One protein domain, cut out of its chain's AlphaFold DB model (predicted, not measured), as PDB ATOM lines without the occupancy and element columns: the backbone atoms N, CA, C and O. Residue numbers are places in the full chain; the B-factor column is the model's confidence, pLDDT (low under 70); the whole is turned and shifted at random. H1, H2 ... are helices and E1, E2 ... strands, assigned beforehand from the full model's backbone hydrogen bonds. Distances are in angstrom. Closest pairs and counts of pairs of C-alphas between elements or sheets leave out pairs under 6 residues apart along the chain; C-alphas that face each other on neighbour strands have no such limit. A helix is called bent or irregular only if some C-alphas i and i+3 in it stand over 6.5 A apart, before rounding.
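AT A GLANCE: This is residues 58 to 192 of the 194 residues of an uncharacterized protein of Thalassoglobus neptunius (UniProt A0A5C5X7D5). What shape does the printed part make? A twisted sheet of bent strands curls round one long helix, H1, with H2 folding back along H1 and H3 following it near strand E4. Beyond the short edge strand E5, H4 and H5 make a tail of low confidence. What is it built of? The printed part has 135 residues, with named elements in the order H1 H2 H3 E1 E2 E3 E4 E5 H4 H5, of mixed class, and the antiparallel sheet runs E1 E2 E3 E4 E5. How large is it? It is compact, with a radius of gyration of the C-alphas of 14.5 A and spans of 47 by 34 by 33 A.

HOW THE PARTS SIT: How do the first helices stand? H1, residues 58 to 73, and H2, residues 77 to 83, form a helical hairpin: they touch, closest at the C-alphas of Ile 68 and Val 80, 5.3 A, at a shallow tilt of 13 degrees, opposite ways. H2 and H3, residues 89 to 101, form another, closest at the C-alphas of His 81 and Arg 92, 6.5 A, at a tilt of 36 degrees, only just steep. How are the strands joined? E1, residues 103 to 117, E2, 122 to 134, E3, 139 to 153, E4, 156 to 165, and E5, 172 to 175, form a meander, each strand the antiparallel neighbour of the one before. Within hydrogen-bond range are N 110 and O 128, 2.8 A, for E1 and E2; N 125 and O 148, 2.8 A, for E2 and E3; N 149 and O 161, 2.9 A, for E3 and E4; and N 164 and O 174, 2.9 A, for E4 and E5. What is on the sheet? In two layers, helix on one face of a sheet, the sheet curls round H1, whose closest C-alphas to E1 are Ala 73 and Leu 104, 5.7 A; E1 bends by 88 degrees at residue 106. H2 stands up from the sheet at 77 degrees, H3 only grazes it with residues 89 to 98, and H4, residues 176 to 181, with 176 to 178; H5, residues 186 to 191, is not on it and is apart from H4. How do the helix backbones run? Every O i to N i+4 pair is within hydrogen-bond range in H1, H3 and H4; H2 has 2 of 3, and H5 0 of 2, with 2 of 3 O i to N i+3 pairs.

IN THESE COORDINATES: Where does H1 begin? C-alpha 58 is at (-7.629, -21.568, 7.438), and H1 is 22.9 A long. How long are the strands? E1 measures 33.9 A, E2 34.4 A, E3 37.4 A and E4 25.6 A. Where does H5 end? C-alpha 191 is at (22.059, -20.908, 24.615).

THE WHOLE: Which C-alphas are farthest apart? Those of Glu 119 and Arg 137, at 47.9 A. Are there cuts or long links? The printed part has no cut and no long link; E4 to E5 is short, the others tight. Where is confidence low? Residues 176 to 192 are under 70 in pLDDT, against a mean of 85.1 for the printed part.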
ATOM      1  N   ARG A  58      -8.391 -20.606   6.645       89.88
ATOM      2  CA  ARG A  58      -7.629 -21.568   7.438       89.88
ATOM      3  C   ARG A  58      -6.614 -22.331   6.584       89.88
ATOM      4  O   ARG A  58      -5.454 -22.438   6.975       89.88
ATOM      5  N   GLU A  59      -7.047 -22.842   5.435       91.06
ATOM      6  CA  GLU A  59      -6.183 -23.562   4.497       91.06
ATOM      7  C   GLU A  59      -5.103 -22.651   3.924       91.06
ATOM      8  O   GLU A  59      -3.957 -23.076   3.844       91.06
ATOM      9  N   LYS A  60      -5.413 -21.379   3.639       93.62
ATOM     10  CA  LYS A  60      -4.404 -20.406   3.183       93.62
ATOM     11  C   LYS A  60      -3.299 -20.180   4.215       93.62
ATOM     12  O   LYS A  60      -2.133 -20.069   3.851       93.62
ATOM     13  N   VAL A  61      -3.640 -20.111   5.505       95.00
ATOM     14  CA  VAL A  61      -2.631 -20.006   6.576       95.00
ATOM     15  C   VAL A  61      -1.819 -21.298   6.681       95.00
ATOM     16  O   VAL A  61      -0.602 -21.244   6.832       95.00
ATOM     17  N   GLN A  62      -2.466 -22.460   6.573       95.06
ATOM     18  CA  GLN A  62      -1.774 -23.750   6.584       95.06
ATOM     19  C   GLN A  62      -0.809 -23.896   5.400       95.06
ATOM     20  O   GLN A  62       0.323 -24.340   5.585       95.06
ATOM     21  N   GLU A  63      -1.228 -23.491   4.207       94.69
ATOM     22  CA  GLU A  63      -0.387 -23.444   3.014       94.69
ATOM     23  C   GLU A  63       0.796 -22.492   3.224       94.69
ATOM     24  O   GLU A  63       1.939 -22.900   3.032       94.69
ATOM     25  N   ALA A  64       0.558 -21.295   3.772       95.19
ATOM     26  CA  ALA A  64       1.623 -20.347   4.092       95.19
ATOM     27  C   ALA A  64       2.661 -20.913   5.084       95.19
ATOM     28  O   ALA A  64       3.855 -20.665   4.920       95.19
ATOM     29  N   ILE A  65       2.243 -21.698   6.087       95.69
ATOM     30  CA  ILE A  65       3.165 -22.395   7.008       95.69
ATOM     31  C   ILE A  65       4.058 -23.372   6.241       95.69
ATOM     32  O   ILE A  65       5.275 -23.403   6.450       95.69
ATOM     33  N   LEU A  66       3.460 -24.179   5.363       95.25
ATOM     34  CA  LEU A  66       4.176 -25.184   4.582       95.25
ATOM     35  C   LEU A  66       5.132 -24.540   3.574       95.25
ATOM     36  O   LEU A  66       6.253 -25.012   3.415       95.25
ATOM     37  N   GLU A  67       4.732 -23.438   2.949       95.06
ATOM     38  CA  GLU A  67       5.568 -22.697   2.009       95.06
ATOM     39  C   GLU A  67       6.751 -22.020   2.702       95.06
ATOM     40  O   GLU A  67       7.868 -22.127   2.204       95.06
ATOM     41  N   ILE A  68       6.554 -21.397   3.876       94.50
ATOM     42  CA  ILE A  68       7.673 -20.870   4.681       94.50
ATOM     43  C   ILE A  68       8.627 -21.996   5.046       94.50
ATOM     44  O   ILE A  68       9.835 -21.850   4.907       94.50
ATOM     45  N   THR A  69       8.085 -23.125   5.496       93.19
ATOM     46  CA  THR A  69       8.871 -24.297   5.878       93.19
ATOM     47  C   THR A  69       9.709 -24.789   4.696       93.19
ATOM     48  O   THR A  69      10.911 -25.003   4.823       93.19
ATOM     49  N   HIS A  70       9.097 -24.932   3.523       93.38
ATOM     50  CA  HIS A  70       9.788 -25.379   2.322       93.38
ATOM     51  C   HIS A  70      10.855 -24.373   1.863       93.38
ATOM     52  O   HIS A  70      11.980 -24.773   1.573       93.38
ATOM     53  N   ALA A  71      10.535 -23.076   1.857       94.25
ATOM     54  CA  ALA A  71      11.484 -22.017   1.520       94.25
ATOM     55  C   ALA A  71      12.673 -21.991   2.493       94.25
ATOM     56  O   ALA A  71      13.822 -21.896   2.068       94.25
ATOM     57  N   PHE A  72      12.415 -22.175   3.788       92.00
ATOM     58  CA  PHE A  72      13.452 -22.230   4.814       92.00
ATOM     59  C   PHE A  72      14.368 -23.450   4.630       92.00
ATOM     60  O   PHE A  72      15.589 -23.320   4.690       92.00
ATOM     61  N   ALA A  73      13.803 -24.627   4.335       90.81
ATOM     62  CA  ALA A  73      14.585 -25.828   4.026       90.81
ATOM     63  C   ALA A  73      15.421 -25.670   2.740       90.81
ATOM     64  O   ALA A  73      16.540 -26.170   2.664       90.81
ATOM     65  N   ALA A  74      14.905 -24.939   1.750       92.94
ATOM     66  CA  ALA A  74      15.598 -24.646   0.496       92.94
ATOM     67  C   ALA A  74      16.609 -23.483   0.591       92.94
ATOM     68  O   ALA A  74      17.262 -23.180  -0.407       92.94
ATOM     69  N   LYS A  75      16.743 -22.828   1.757       93.12
ATOM     70  CA  LYS A  75      17.495 -21.568   1.940       93.12
ATOM     71  C   LYS A  75      17.087 -20.469   0.944       93.12
ATOM     72  O   LYS A  75      17.907 -19.654   0.524       93.12
ATOM     73  N   ASP A  76      15.809 -20.441   0.576       95.44
ATOM     74  CA  ASP A  76      15.222 -19.398  -0.260       95.44
ATOM     75  C   ASP A  76      14.825 -18.199   0.611       95.44
ATOM     76  O   ASP A  76      13.714 -18.115   1.145       95.44
ATOM     77  N   PHE A  77      15.770 -17.268   0.764       94.75
ATOM     78  CA  PHE A  77      15.574 -16.044   1.536       94.75
ATOM     79  C   PHE A  77      14.364 -15.252   1.028       94.75
ATOM     80  O   PHE A  77      13.516 -14.844   1.822       94.75
ATOM     81  N   GLU A  78      14.243 -15.053  -0.286       95.19
ATOM     82  CA  GLU A  78      13.147 -14.274  -0.866       95.19
ATOM     83  C   GLU A  78      11.793 -14.938  -0.593       95.19
ATOM     84  O   GLU A  78      10.850 -14.270  -0.151       95.19
ATOM     85  N   GLY A  79      11.725 -16.264  -0.750       94.31
ATOM     86  CA  GLY A  79      10.561 -17.070  -0.403       94.31
ATOM     87  C   GLY A  79      10.117 -16.858   1.043       94.31
ATOM     88  O   GLY A  79       8.950 -16.535   1.283       94.31
ATOM     89  N   VAL A  80      11.040 -16.932   2.007       94.88
ATOM     90  CA  VAL A  80      10.744 -16.703   3.433       94.88
ATOM     91  C   VAL A  80      10.313 -15.254   3.700       94.88
ATOM     92  O   VAL A  80       9.270 -15.015   4.318       94.88
ATOM     93  N   HIS A  81      11.047 -14.263   3.181       94.94
ATOM     94  CA  HIS A  81      10.733 -12.837   3.356       94.94
ATOM     95  C   HIS A  81       9.391 -12.438   2.743       94.94
ATOM     96  O   HIS A  81       8.742 -11.518   3.245       94.94
ATOM     97  N   SER A  82       8.949 -13.105   1.677       95.06
ATOM     98  CA  SER A  82       7.647 -12.840   1.054       95.06
ATOM     99  C   SER A  82       6.466 -13.178   1.976       95.06
ATOM    100  O   SER A  82       5.382 -12.604   1.839       95.06
ATOM    101  N   ARG A  83       6.680 -14.082   2.942       94.69
ATOM    102  CA  ARG A  83       5.653 -14.601   3.859       94.69
ATOM    103  C   ARG A  83       5.740 -14.037   5.271       94.69
ATOM    104  O   ARG A  83       4.821 -14.228   6.064       94.69
ATOM    105  N   ILE A  84       6.801 -13.302   5.577       95.06
ATOM    106  CA  ILE A  84       6.926 -12.524   6.808       95.06
ATOM    107  C   ILE A  84       6.468 -11.088   6.530       95.06
ATOM    108  O   ILE A  84       6.770 -10.503   5.484       95.06
ATOM    109  N   SER A  85       5.738 -10.486   7.470       94.44
ATOM    110  CA  SER A  85       5.306  -9.090   7.356       94.44
ATOM    111  C   SER A  85       6.497  -8.168   7.089       94.44
ATOM    112  O   SER A  85       7.585  -8.339   7.642       94.44
ATOM    113  N   GLN A  86       6.303  -7.164   6.234       92.62
ATOM    114  CA  GLN A  86       7.329  -6.137   5.996       92.62
ATOM    115  C   GLN A  86       7.568  -5.270   7.237       92.62
ATOM    116  O   GLN A  86       8.626  -4.664   7.375       92.62
ATOM    117  N   ARG A  87       6.595  -5.228   8.153       91.69
ATOM    118  CA  ARG A  87       6.666  -4.443   9.389       91.69
ATOM    119  C   ARG A  87       7.440  -5.161  10.497       91.69
ATOM    120  O   ARG A  87       7.893  -4.505  11.431       91.69
ATOM    121  N   SER A  88       7.618  -6.478  10.387       90.38
ATOM    122  CA  SER A  88       8.321  -7.305  11.374       90.38
ATOM    123  C   SER A  88       9.796  -7.490  10.998       90.38
ATOM    124  O   SER A  88      10.227  -8.592  10.661       90.38
ATOM    125  N   LEU A  89      10.580  -6.403  11.057       90.50
ATOM    126  CA  LEU A  89      12.025  -6.421  10.760       90.50
ATOM    127  C   LEU A  89      12.805  -7.403  11.648       90.50
ATOM    128  O   LEU A  89      13.729  -8.063  11.177       90.50
ATOM    129  N   ASP A  90      12.401  -7.544  12.908       87.06
ATOM    130  CA  ASP A  90      13.056  -8.440  13.864       87.06
ATOM    131  C   ASP A  90      12.908  -9.910  13.446       87.06
ATOM    132  O   ASP A  90      13.881 -10.661  13.434       87.06
ATOM    133  N   LEU A  91      11.702 -10.308  13.024       90.31
ATOM    134  CA  LEU A  91      11.420 -11.677  12.583       90.31
ATOM    135  C   LEU A  91      12.175 -12.014  11.293       90.31
ATOM    136  O   LEU A  91      12.695 -13.115  11.147       90.31
ATOM    137  N   ARG A  92      12.277 -11.041  10.383       92.62
ATOM    138  CA  ARG A  92      13.077 -11.137   9.156       92.62
ATOM    139  C   ARG A  92      14.558 -11.347   9.461       92.62
ATOM    140  O   ARG A  92      15.154 -12.292   8.963       92.62
ATOM    141  N   THR A  93      15.112 -10.525  10.350       90.62
ATOM    142  CA  THR A  93      16.517 -10.617  10.771       90.62
ATOM    143  C   THR A  93      16.814 -11.954  11.452       90.62
ATOM    144  O   THR A  93      17.857 -12.560  11.216       90.62
ATOM    145  N   LEU A  94      15.890 -12.443  12.283       87.94
ATOM    146  CA  LEU A  94      16.022 -13.746  12.926       87.94
ATOM    147  C   LEU A  94      15.956 -14.891  11.914       87.94
ATOM    148  O   LEU A  94      16.761 -15.815  12.002       87.94
ATOM    149  N   ALA A  95      15.037 -14.824  10.949       91.44
ATOM    150  CA  ALA A  95      14.952 -15.810   9.880       91.44
ATOM    151  C   ALA A  95      16.251 -15.848   9.060       91.44
ATOM    152  O   ALA A  95      16.790 -16.930   8.835       91.44
ATOM    153  N   ASP A  96      16.801 -14.684   8.697       92.69
ATOM    154  CA  ASP A  96      18.076 -14.574   7.981       92.69
ATOM    155  C   ASP A  96      19.223 -15.211   8.759       92.69
ATOM    156  O   ASP A  96      20.030 -15.965   8.215       92.69
ATOM    157  N   MET A  97      19.294 -14.931  10.056       88.44
ATOM    158  CA  MET A  97      20.317 -15.493  10.922       88.44
ATOM    159  C   MET A  97      20.180 -17.011  11.047       88.44
ATOM    160  O   MET A  97      21.166 -17.728  10.890       88.44
ATOM    161  N   ALA A  98      18.965 -17.507  11.276       86.06
ATOM    162  CA  ALA A  98      18.703 -18.931  11.417       86.06
ATOM    163  C   ALA A  98      19.015 -19.704  10.120       86.06
ATOM    164  O   ALA A  98      19.656 -20.753  10.183       86.06
ATOM    165  N   MET A  99      18.661 -19.160   8.947       89.62
ATOM    166  CA  MET A  99      18.988 -19.761   7.641       89.62
ATOM    167  C   MET A  99      20.498 -19.791   7.348       89.62
ATOM    168  O   MET A  99      20.979 -20.694   6.659       89.62
ATOM    169  N   ASN A 100      21.252 -18.815   7.863       89.00
ATOM    170  CA  ASN A 100      22.708 -18.771   7.715       89.00
ATOM    171  C   ASN A 100      23.438 -19.704   8.693       89.00
ATOM    172  O   ASN A 100      24.483 -20.250   8.343       89.00
ATOM    173  N   LEU A 101      22.906 -19.889   9.904       82.12
ATOM    174  CA  LEU A 101      23.552 -20.679  10.957       82.12
ATOM    175  C   LEU A 101      23.289 -22.182  10.841       82.12
ATOM    176  O   LEU A 101      24.175 -22.975  11.156       82.12
ATOM    177  N   ALA A 102      22.091 -22.582  10.415       78.50
ATOM    178  CA  ALA A 102      21.677 -23.979  10.413       78.50
ATOM    179  C   ALA A 102      21.369 -24.477   8.998       78.50
ATOM    180  O   ALA A 102      20.753 -23.791   8.182       78.50
ATOM    181  N   THR A 103      21.772 -25.715   8.711       83.88
ATOM    182  CA  THR A 103      21.260 -26.460   7.558       83.88
ATOM    183  C   THR A 103      20.247 -27.466   8.080       83.88
ATOM    184  O   THR A 103      20.587 -28.337   8.880       83.88
ATOM    185  N   LEU A 104      18.991 -27.294   7.667       85.19
ATOM    186  CA  LEU A 104      17.896 -28.173   8.052       85.19
ATOM    187  C   LEU A 104      17.678 -29.220   6.967       85.19
ATOM    188  O   LEU A 104      17.417 -28.888   5.814       85.19
ATOM    189  N   GLU A 105      17.722 -30.487   7.354       86.12
ATOM    190  CA  GLU A 105      17.370 -31.612   6.496       86.12
ATOM    191  C   GLU A 105      16.112 -32.309   7.020       86.12
ATOM    192  O   GLU A 105      15.813 -32.302   8.216       86.12
ATOM    193  N   ASN A 106      15.359 -32.947   6.117       87.31
ATOM    194  CA  ASN A 106      14.179 -33.753   6.457       87.31
ATOM    195  C   ASN A 106      13.146 -33.025   7.339       87.31
ATOM    196  O   ASN A 106      12.533 -33.634   8.223       87.31
ATOM    197  N   MET A 107      12.950 -31.724   7.100       90.12
ATOM    198  CA  MET A 107      12.004 -30.925   7.867       90.12
ATOM    199  C   MET A 107      10.566 -31.377   7.606       90.12
ATOM    200  O   MET A 107      10.108 -31.453   6.466       90.12
ATOM    201  N   ARG A 108       9.840 -31.670   8.684       92.06
ATOM    202  CA  ARG A 108       8.448 -32.112   8.640       92.06
ATOM    203  C   ARG A 108       7.607 -31.317   9.622       92.06
ATOM    204  O   ARG A 108       7.880 -31.324  10.820       92.06
ATOM    205  N   VAL A 109       6.534 -30.723   9.114       94.19
ATOM    206  CA  VAL A 109       5.515 -30.057   9.927       94.19
ATOM    207  C   VAL A 109       4.381 -31.035  10.222       94.19
ATOM    208  O   VAL A 109       3.947 -31.790   9.351       94.19
ATOM    209  N   THR A 110       3.921 -31.050  11.465       94.25
ATOM    210  CA  THR A 110       2.846 -31.917  11.961       94.25
ATOM    211  C   THR A 110       1.957 -31.162  12.943       94.25
ATOM    212  O   THR A 110       2.379 -30.148  13.491       94.25
ATOM    213  N   ASP A 111       0.746 -31.680  13.179       93.31
ATOM    214  CA  ASP A 111      -0.202 -31.146  14.171       93.31
ATOM    215  C   ASP A 111      -0.482 -29.644  13.983       93.31
ATOM    216  O   ASP A 111      -0.338 -28.839  14.898       93.31
ATOM    217  N   ILE A 112      -0.814 -29.257  12.746       95.69
ATOM    218  CA  ILE A 112      -1.130 -27.868  12.413       95.69
ATOM    219  C   ILE A 112      -2.549 -27.562  12.889       95.69
ATOM    220  O   ILE A 112      -3.527 -28.106  12.378       95.69
ATOM    221  N   GLN A 113      -2.654 -26.641  13.836       94.81
ATOM    222  CA  GLN A 113      -3.907 -26.099  14.337       94.81
ATOM    223  C   GLN A 113      -3.953 -24.616  14.003       94.81
ATOM    224  O   GLN A 113      -3.011 -23.888  14.301       94.81
ATOM    225  N   VAL A 114      -5.039 -24.157  13.387       95.62
ATOM    226  CA  VAL A 114      -5.192 -22.756  12.977       95.62
ATOM    227  C   VAL A 114      -6.509 -22.206  13.506       95.62
ATOM    228  O   VAL A 114      -7.601 -22.657  13.139       95.62
ATOM    229  N   GLU A 115      -6.390 -21.189  14.349       94.12
ATOM    230  CA  GLU A 115      -7.488 -20.427  14.925       94.12
ATOM    231  C   GLU A 115      -7.583 -19.066  14.221       94.12
ATOM    232  O   GLU A 115      -6.687 -18.226  14.338       94.12
ATOM    233  N   LEU A 116      -8.671 -18.836  13.485       93.00
ATOM    234  CA  LEU A 116      -8.950 -17.540  12.864       93.00
ATOM    235  C   LEU A 116      -9.532 -16.577  13.909       93.00
ATOM    236  O   LEU A 116     -10.384 -16.956  14.710       93.00
ATOM    237  N   LYS A 117      -9.087 -15.319  13.891       91.06
ATOM    238  CA  LYS A 117      -9.512 -14.236  14.793       91.06
ATOM    239  C   LYS A 117      -9.892 -12.995  13.988       91.06
ATOM    240  O   LYS A 117      -9.451 -12.823  12.853       91.06
ATOM    241  N   SER A 118     -10.687 -12.114  14.600       81.50
ATOM    242  CA  SER A 118     -11.040 -10.797  14.041       81.50
ATOM    243  C   SER A 118     -11.565 -10.880  12.601       81.50
ATOM    244  O   SER A 118     -10.915 -10.391  11.680       81.50
ATOM    245  N   GLU A 119     -12.705 -11.550  12.410       82.12
ATOM    246  CA  GLU A 119     -13.364 -11.681  11.095       82.12
ATOM    247  C   GLU A 119     -12.439 -12.245   9.997       82.12
ATOM    248  O   GLU A 119     -12.479 -11.821   8.850       82.12
ATOM    249  N   ALA A 120     -11.573 -13.197  10.363       81.31
ATOM    250  CA  ALA A 120     -10.606 -13.832   9.463       81.31
ATOM    251  C   ALA A 120      -9.550 -12.885   8.852       81.31
ATOM    252  O   ALA A 120      -8.995 -13.175   7.800       81.31
ATOM    253  N   THR A 121      -9.212 -11.791   9.539       90.69
ATOM    254  CA  THR A 121      -8.064 -10.925   9.182       90.69
ATOM    255  C   THR A 121      -6.811 -11.203  10.013       90.69
ATOM    256  O   THR A 121      -5.715 -10.718   9.711       90.69
ATOM    257  N   ARG A 122      -6.964 -11.972  11.097       94.88
ATOM    258  CA  ARG A 122      -5.877 -12.437  11.961       94.88
ATOM    259  C   ARG A 122      -5.988 -13.936  12.173       94.88
ATOM    260  O   ARG A 122      -7.086 -14.483  12.171       94.88
ATOM    261  N   ALA A 123      -4.863 -14.596  12.399       96.31
ATOM    262  CA  ALA A 123      -4.861 -16.002  12.769       96.31
ATOM    263  C   ALA A 123      -3.760 -16.297  13.781       96.31
ATOM    264  O   ALA A 123      -2.729 -15.625  13.823       96.31
ATOM    265  N   VAL A 124      -3.988 -17.315  14.598       96.69
ATOM    266  CA  VAL A 124      -2.965 -17.927  15.440       96.69
ATOM    267  C   VAL A 124      -2.850 -19.373  15.001       96.69
ATOM    268  O   VAL A 124      -3.855 -20.080  14.942       96.69
ATOM    269  N   SER A 125      -1.641 -19.805  14.673       96.56
ATOM    270  CA  SER A 125      -1.368 -21.195  14.347       96.56
ATOM    271  C   SER A 125      -0.456 -21.817  15.385       96.56
ATOM    272  O   SER A 125       0.520 -21.188  15.788       96.56
ATOM    273  N   ARG A 126      -0.715 -23.069  15.737       96.19
ATOM    274  CA  ARG A 126       0.188 -23.902  16.526       96.19
ATOM    275  C   ARG A 126       0.563 -25.110  15.702       96.19
ATOM    276  O   ARG A 126      -0.313 -25.713  15.089       96.19
ATOM    277  N   PHE A 127       1.845 -25.423  15.634       95.56
ATOM    278  CA  PHE A 127       2.319 -26.567  14.868       95.56
ATOM    279  C   PHE A 127       3.640 -27.082  15.415       95.56
ATOM    280  O   PHE A 127       4.410 -26.358  16.045       95.56
ATOM    281  N   ARG A 128       3.900 -28.362  15.159       94.06
ATOM    282  CA  ARG A 128       5.157 -29.024  15.501       94.06
ATOM    283  C   ARG A 128       6.033 -29.134  14.270       94.06
ATOM    284  O   ARG A 128       5.577 -29.617  13.234       94.06
ATOM    285  N   VAL A 129       7.290 -28.746  14.405       92.44
ATOM    286  CA  VAL A 129       8.323 -28.914  13.388       92.44
ATOM    287  C   VAL A 129       9.313 -29.945  13.890       92.44
ATOM    288  O   VAL A 129       9.813 -29.845  15.000       92.44
ATOM    289  N   ASN A 130       9.599 -30.944  13.067       91.38
ATOM    290  CA  ASN A 130      10.676 -31.889  13.310       91.38
ATOM    291  C   ASN A 130      11.695 -31.719  12.191       91.38
ATOM    292  O   ASN A 130      11.359 -31.992  11.039       91.38
ATOM    293  N   ALA A 131      12.915 -31.310  12.515       88.50
ATOM    294  CA  ALA A 131      13.998 -31.190  11.545       88.50
ATOM    295  C   ALA A 131      15.237 -31.950  12.027       88.50
ATOM    296  O   ALA A 131      15.428 -32.154  13.227       88.50
ATOM    297  N   LEU A 132      16.052 -32.415  11.081       86.44
ATOM    298  CA  LEU A 132      17.421 -32.828  11.354       86.44
ATOM    299  C   LEU A 132      18.303 -31.594  11.175       86.44
ATOM    300  O   LEU A 132      18.405 -31.057  10.073       86.44
ATOM    301  N   ILE A 133      18.903 -31.135  12.263       83.56
ATOM    302  CA  ILE A 133      19.827 -30.011  12.259       83.56
ATOM    303  C   ILE A 133      21.217 -30.600  12.103       83.56
ATOM    304  O   ILE A 133      21.710 -31.299  12.992       83.56
ATOM    305  N   THR A 134      21.838 -30.333  10.959       78.62
ATOM    306  CA  THR A 134      23.207 -30.765  10.686       78.62
ATOM    307  C   THR A 134      24.139 -29.570  10.836       78.62
ATOM    308  O   THR A 134      24.031 -28.573  10.121       78.62
ATOM    309  N   SER A 135      25.067 -29.680  11.784       73.94
ATOM    310  CA  SER A 135      26.186 -28.759  11.981       73.94
ATOM    311  C   SER A 135      27.499 -29.459  11.628       73.94
ATOM    312  O   SER A 135      27.558 -30.687  11.576       73.94
ATOM    313  N   GLU A 136      28.585 -28.702  11.457       71.62
ATOM    314  CA  GLU A 136      29.912 -29.268  11.149       71.62
ATOM    315  C   GLU A 136      30.397 -30.315  12.169       71.62
ATOM    316  O   GLU A 136      31.275 -31.118  11.863       71.62
ATOM    317  N   ARG A 137      29.856 -30.300  13.394       70.31
ATOM    318  CA  ARG A 137      30.321 -31.145  14.503       70.31
ATOM    319  C   ARG A 137      29.329 -32.223  14.929       70.31
ATOM    320  O   ARG A 137      29.741 -33.180  15.578       70.31
ATOM    321  N   ALA A 138      28.045 -32.070  14.614       74.62
ATOM    322  CA  ALA A 138      26.994 -32.973  15.070       74.62
ATOM    323  C   ALA A 138      25.726 -32.844  14.224       74.62
ATOM    324  O   ALA A 138      25.434 -31.774  13.689       74.62
ATOM    325  N   SER A 139      24.951 -33.929  14.187       79.25
ATOM    326  CA  SER A 139      23.589 -33.936  13.649       79.25
ATOM    327  C   SER A 139      22.633 -34.294  14.782       79.25
ATOM    328  O   SER A 139      22.827 -35.326  15.429       79.25
ATOM    329  N   ALA A 140      21.626 -33.463  15.027       82.00
ATOM    330  CA  ALA A 140      20.623 -33.684  16.064       82.00
ATOM    331  C   ALA A 140      19.222 -33.543  15.471       82.00
ATOM    332  O   ALA A 140      18.989 -32.735  14.573       82.00
ATOM    333  N   ARG A 141      18.286 -34.378  15.932       83.25
ATOM    334  CA  ARG A 141      16.881 -34.267  15.547       83.25
ATOM    335  C   ARG A 141      16.134 -33.580  16.668       83.25
ATOM    336  O   ARG A 141      15.915 -34.198  17.708       83.25
ATOM    337  N   GLU A 142      15.719 -32.350  16.423       81.69
ATOM    338  CA  GLU A 142      15.139 -31.514  17.466       81.69
ATOM    339  C   GLU A 142      13.682 -31.181  17.103       81.69
ATOM    340  O   GLU A 142      13.400 -30.639  16.023       81.69
ATOM    341  N   PRO A 143      12.715 -31.618  17.931       87.12
ATOM    342  CA  PRO A 143      11.321 -31.248  17.771       87.12
ATOM    343  C   PRO A 143      11.091 -29.847  18.348       87.12
ATOM    344  O   PRO A 143      11.265 -29.628  19.542       87.12
ATOM    345  N   ALA A 144      10.612 -28.920  17.525       87.88
ATOM    346  CA  ALA A 144      10.184 -27.597  17.956       87.88
ATOM    347  C   ALA A 144       8.654 -27.502  17.956       87.88
ATOM    348  O   ALA A 144       7.993 -27.908  16.994       87.88
ATOM    349  N   TYR A 145       8.077 -26.933  19.015       92.06
ATOM    350  CA  TYR A 145       6.663 -26.571  19.044       92.06
ATOM    351  C   TYR A 145       6.526 -25.056  18.903       92.06
ATOM    352  O   TYR A 145       7.139 -24.302  19.650       92.06
ATOM    353  N   ILE A 146       5.779 -24.599  17.898       93.38
ATOM    354  CA  ILE A 146       5.768 -23.191  17.488       93.38
ATOM    355  C   ILE A 146       4.338 -22.660  17.506       93.38
ATOM    356  O   ILE A 146       3.435 -23.252  16.912       93.38
ATOM    357  N   GLU A 147       4.144 -21.505  18.146       95.69
ATOM    358  CA  GLU A 147       2.964 -20.660  17.968       95.69
ATOM    359  C   GLU A 147       3.332 -19.473  17.074       95.69
ATOM    360  O   GLU A 147       4.169 -18.647  17.429       95.69
ATOM    361  N   ALA A 148       2.687 -19.363  15.917       95.81
ATOM    362  CA  ALA A 148       2.863 -18.241  15.007       95.81
ATOM    363  C   ALA A 148       1.587 -17.404  14.928       95.81
ATOM    364  O   ALA A 148       0.468 -17.927  14.920       95.81
ATOM    365  N   ARG A 149       1.753 -16.085  14.852       96.31
ATOM    366  CA  ARG A 149       0.653 -15.145  14.639       96.31
ATOM    367  C   ARG A 149       0.730 -14.585  13.238       96.31
ATOM    368  O   ARG A 149       1.800 -14.216  12.753       96.31
ATOM    369  N   TRP A 150      -0.436 -14.466  12.629       97.00
ATOM    370  CA  TRP A 150      -0.597 -14.087  11.239       97.00
ATOM    371  C   TRP A 150      -1.558 -12.926  11.116       97.00
ATOM    372  O   TRP A 150      -2.523 -12.799  11.879       97.00
ATOM    373  N   GLN A 151      -1.313 -12.109  10.107       96.06
ATOM    374  CA  GLN A 151      -2.200 -11.037   9.709       96.06
ATOM    375  C   GLN A 151      -2.269 -10.975   8.189       96.06
ATOM    376  O   GLN A 151      -1.269 -11.184   7.500       96.06
ATOM    377  N   THR A 152      -3.454 -10.683   7.666       94.81
ATOM    378  CA  THR A 152      -3.623 -10.437   6.238       94.81
ATOM    379  C   THR A 152      -3.054  -9.063   5.878       94.81
ATOM    380  O   THR A 152      -3.493  -8.036   6.398       94.81
ATOM    381  N   GLU A 153      -2.090  -9.034   4.962       93.31
ATOM    382  CA  GLU A 153      -1.501  -7.834   4.367       93.31
ATOM    383  C   GLU A 153      -1.625  -7.936   2.844       93.31
ATOM    384  O   GLU A 153      -1.156  -8.905   2.244       93.31
ATOM    385  N   GLU A 154      -2.272  -6.953   2.207       90.56
ATOM    386  CA  GLU A 154      -2.478  -6.932   0.744       90.56
ATOM    387  C   GLU A 154      -3.151  -8.216   0.212       90.56
ATOM    388  O   GLU A 154      -2.785  -8.748  -0.834       90.56
ATOM    389  N   GLY A 155      -4.103  -8.762   0.977       89.62
ATOM    390  CA  GLY A 155      -4.811  -9.998   0.623       89.62
ATOM    391  C   GLY A 155      -3.999 -11.286   0.803       89.62
ATOM    392  O   GLY A 155      -4.478 -12.352   0.427       89.62
ATOM    393  N   ARG A 156      -2.794 -11.220   1.384       93.06
ATOM    394  CA  ARG A 156      -1.947 -12.386   1.674       93.06
ATOM    395  C   ARG A 156      -1.702 -12.532   3.167       93.06
ATOM    396  O   ARG A 156      -1.487 -11.548   3.867       93.06
ATOM    397  N   TRP A 157      -1.700 -13.766   3.654       96.00
ATOM    398  CA  TRP A 157      -1.343 -14.055   5.038       96.00
ATOM    399  C   TRP A 157       0.152 -13.890   5.240       96.00
ATOM    400  O   TRP A 157       0.953 -14.524   4.552       96.00
ATOM    401  N   ARG A 158       0.521 -13.032   6.189       96.38
ATOM    402  CA  ARG A 158       1.909 -12.818   6.573       96.38
ATOM    403  C   ARG A 158       2.098 -13.071   8.055       96.38
ATOM    404  O   ARG A 158       1.276 -12.670   8.882       96.38
ATOM    405  N   MET A 159       3.191 -13.746   8.376       96.56
ATOM    406  CA  MET A 159       3.601 -13.996   9.747       96.56
ATOM    407  C   MET A 159       4.103 -12.687  10.359       96.56
ATOM    408  O   MET A 159       4.961 -12.013   9.786       96.56
ATOM    409  N   ILE A 160       3.541 -12.315  11.503       95.12
ATOM    410  CA  ILE A 160       3.886 -11.077  12.215       95.12
ATOM    411  C   ILE A 160       4.698 -11.343  13.482       95.12
ATOM    412  O   ILE A 160       5.432 -10.456  13.913       95.12
ATOM    413  N   ASP A 161       4.558 -12.534  14.065       93.81
ATOM    414  CA  ASP A 161       5.166 -12.920  15.338       93.81
ATOM    415  C   ASP A 161       5.300 -14.448  15.422       93.81
ATOM    416  O   ASP A 161       4.475 -15.174  14.856       93.81
ATOM    417  N   VAL A 162       6.311 -14.921  16.148       93.19
ATOM    418  CA  VAL A 162       6.581 -16.346  16.387       93.19
ATOM    419  C   VAL A 162       7.043 -16.548  17.820       93.19
ATOM    420  O   VAL A 162       7.827 -15.764  18.356       93.19
ATOM    421  N   LYS A 163       6.562 -17.632  18.425       91.56
ATOM    422  CA  LYS A 163       6.928 -18.077  19.764       91.56
ATOM    423  C   LYS A 163       7.292 -19.545  19.731       91.56
ATOM    424  O   LYS A 163       6.577 -20.342  19.123       91.56
ATOM    425  N   PHE A 164       8.369 -19.886  20.419       88.38
ATOM    426  CA  PHE A 164       8.753 -21.268  20.655       88.38
ATOM    427  C   PHE A 164       8.169 -21.692  21.997       88.38
ATOM    428  O   PHE A 164       8.303 -20.987  23.001       88.38
ATOM    429  N   LEU A 165       7.446 -22.799  21.973       88.06
ATOM    430  CA  LEU A 165       6.763 -23.375  23.114       88.06
ATOM    431  C   LEU A 165       7.505 -24.632  23.562       88.06
ATOM    432  O   LEU A 165       7.975 -25.404  22.724       88.06
ATOM    433  N   ASP A 166       7.514 -24.875  24.868       81.31
ATOM    434  CA  ASP A 166       7.966 -26.142  25.425       81.31
ATOM    435  C   ASP A 166       7.047 -27.270  24.900       81.31
ATOM    436  O   ASP A 166       5.815 -27.176  24.998       81.31
ATOM    437  N   PRO A 167       7.596 -28.347  24.309       74.75
ATOM    438  CA  PRO A 167       6.800 -29.417  23.711       74.75
ATOM    439  C   PRO A 167       6.024 -30.268  24.735       74.75
ATOM    440  O   PRO A 167       5.102 -30.989  24.332       74.75
ATOM    441  N   ILE A 168       6.395 -30.210  26.018       77.38
ATOM    442  CA  ILE A 168       5.811 -30.950  27.143       77.38
ATOM    443  C   ILE A 168       4.803 -30.079  27.895       77.38
ATOM    444  O   ILE A 168       3.669 -30.520  28.094       77.38
ATOM    445  N   THR A 169       5.187 -28.870  28.321       76.31
ATOM    446  CA  THR A 169       4.301 -28.014  29.136       76.31
ATOM    447  C   THR A 169       3.424 -27.087  28.298       76.31
ATOM    448  O   THR A 169       2.335 -26.712  28.735       76.31
ATOM    449  N   GLY A 170       3.851 -26.747  27.078       73.88
ATOM    450  CA  GLY A 170       3.202 -25.733  26.245       73.88
ATOM    451  C   GLY A 170       3.451 -24.300  26.720       73.88
ATOM    452  O   GLY A 170       2.831 -23.375  26.188       73.88
ATOM    453  N   ASP A 171       4.335 -24.110  27.701       79.94
ATOM    454  CA  ASP A 171       4.749 -22.790  28.158       79.94
ATOM    455  C   ASP A 171       5.635 -22.111  27.114       79.94
ATOM    456  O   ASP A 171       6.271 -22.757  26.283       79.94
ATOM    457  N   VAL A 172       5.672 -20.781  27.144       78.88
ATOM    458  CA  VAL A 172       6.490 -20.011  26.208       78.88
ATOM    459  C   VAL A 172       7.948 -20.097  26.638       78.88
ATOM    460  O   VAL A 172       8.340 -19.470  27.620       78.88
ATOM    461  N   GLU A 173       8.737 -20.857  25.887       74.50
ATOM    462  CA  GLU A 173      10.177 -20.967  26.095       74.50
ATOM    463  C   GLU A 173      10.874 -19.730  25.520       74.50
ATOM    464  O   GLU A 173      11.655 -19.080  26.209       74.50
ATOM    465  N   ALA A 174      10.505 -19.341  24.292       72.56
ATOM    466  CA  ALA A 174      11.001 -18.144  23.617       72.56
ATOM    467  C   ALA A 174       9.858 -17.272  23.100       72.56
ATOM    468  O   ALA A 174       9.032 -17.717  22.300       72.56
ATOM    469  N   ASP A 175       9.870 -15.994  23.478       76.62
ATOM    470  CA  ASP A 175       8.992 -14.975  22.907       76.62
ATOM    471  C   ASP A 175       9.827 -13.868  22.260       76.62
ATOM    472  O   ASP A 175      10.482 -13.077  22.951       76.62
ATOM    473  N   LEU A 176       9.782 -13.775  20.930       66.06
ATOM    474  CA  LEU A 176      10.530 -12.763  20.181       66.06
ATOM    475  C   LEU A 176      10.115 -11.339  20.570       66.06
ATOM    476  O   LEU A 176      10.953 -10.437  20.654       66.06
ATOM    477  N   MET A 177       8.842 -11.138  20.915       64.62
ATOM    478  CA  MET A 177       8.343  -9.849  21.395       64.62
ATOM    479  C   MET A 177       8.881  -9.480  22.785       64.62
ATOM    480  O   MET A 177       9.024  -8.292  23.088       64.62
ATOM    481  N   GLN A 178       9.180 -10.465  23.640       62.94
ATOM    482  CA  GLN A 178       9.803 -10.204  24.944       62.94
ATOM    483  C   GLN A 178      11.304  -9.954  24.814       62.94
ATOM    484  O   GLN A 178      11.817  -9.051  25.475       62.94
ATOM    485  N   LEU A 179      11.992 -10.667  23.916       60.84
ATOM    486  CA  LEU A 179      13.409 -10.424  23.622       60.84
ATOM    487  C   LEU A 179      13.643  -8.985  23.136       60.84
ATOM    488  O   LEU A 179      14.544  -8.308  23.632       60.84
ATOM    489  N   ARG A 180      12.752  -8.466  22.277       59.81
ATOM    490  CA  ARG A 180      12.740  -7.053  21.861       59.81
ATOM    491  C   ARG A 180      12.618  -6.084  23.040       59.81
ATOM    492  O   ARG A 180      13.280  -5.050  23.060       59.81
ATOM    493  N   ARG A 181      11.752  -6.391  24.011       58.19
ATOM    494  CA  ARG A 181      11.490  -5.518  25.168       58.19
ATOM    495  C   ARG A 181      12.679  -5.452  26.130       58.19
ATOM    496  O   ARG A 181      12.865  -4.426  26.776       58.19
ATOM    497  N   ASN A 182      13.472  -6.518  26.204       57.53
ATOM    498  CA  ASN A 182      14.531  -6.661  27.200       57.53
ATOM    499  C   ASN A 182      15.936  -6.298  26.687       57.53
ATOM    500  O   ASN A 182      16.890  -6.446  27.443       57.53
ATOM    501  N   HIS A 183      16.090  -5.821  25.441       53.53
ATOM    502  CA  HIS A 183      17.397  -5.506  24.829       53.53
ATOM    503  C   HIS A 183      18.436  -6.643  24.948       53.53
ATOM    504  O   HIS A 183      19.640  -6.387  24.994       53.53
ATOM    505  N   LEU A 184      17.989  -7.902  25.012       48.06
ATOM    506  CA  LEU A 184      18.893  -9.045  25.113       48.06
ATOM    507  C   LEU A 184      19.556  -9.279  23.754       48.06
ATOM    508  O   LEU A 184      18.889  -9.372  22.722       48.06
ATOM    509  N   THR A 185      20.887  -9.311  23.750       46.38
ATOM    510  CA  THR A 185      21.695  -9.509  22.549       46.38
ATOM    511  C   THR A 185      21.590 -10.944  22.045       46.38
ATOM    512  O   THR A 185      21.468 -11.895  22.810       46.38
ATOM    513  N   VAL A 186      21.733 -11.097  20.728       48.84
ATOM    514  CA  VAL A 186      21.769 -12.363  19.969       48.84
ATOM    515  C   VAL A 186      22.697 -13.432  20.580       48.84
ATOM    516  O   VAL A 186      22.504 -14.619  20.354       48.84
ATOM    517  N   SER A 187      23.671 -13.051  21.409       47.09
ATOM    518  CA  SER A 187      24.522 -13.971  22.176       47.09
ATOM    519  C   SER A 187      23.767 -14.890  23.145       47.09
ATOM    520  O   SER A 187      24.286 -15.944  23.495       47.09
ATOM    521  N   ASP A 188      22.553 -14.533  23.576       47.03
ATOM    522  CA  ASP A 188      21.702 -15.454  24.341       47.03
ATOM    523  C   ASP A 188      21.000 -16.475  23.436       47.03
ATOM    524  O   ASP A 188      20.584 -17.523  23.922       47.03
ATOM    525  N   VAL A 189      20.942 -16.237  22.116       51.78
ATOM    526  CA  VAL A 189      20.368 -17.155  21.114       51.78
ATOM    527  C   VAL A 189      21.226 -18.419  20.931       51.78
ATOM    528  O   VAL A 189      20.705 -19.487  20.639       51.78
ATOM    529  N   SER A 190      22.527 -18.373  21.234       47.06
ATOM    530  CA  SER A 190      23.383 -19.574  21.227       47.06
ATOM    531  C   SER A 190      23.202 -20.490  22.446       47.06
ATOM    532  O   SER A 190      23.822 -21.550  22.509       47.06
ATOM    533  N   ARG A 191      22.409 -20.078  23.447       45.84
ATOM    534  CA  ARG A 191      22.059 -20.908  24.615       45.84
ATOM    535  C   ARG A 191      20.818 -21.765  24.399       45.84
ATOM    536  O   ARG A 191      20.541 -22.634  25.223       45.84
ATOM    537  N   TRP A 192      20.096 -21.516  23.314       53.03
ATOM    538  CA  TRP A 192      18.955 -22.312  22.907       53.03
ATOM    539  C   TRP A 192      19.542 -23.603  22.363       53.03
ATOM    540  O   TRP A 192      20.367 -23.592  21.448       53.03
TER     541      TRP A 192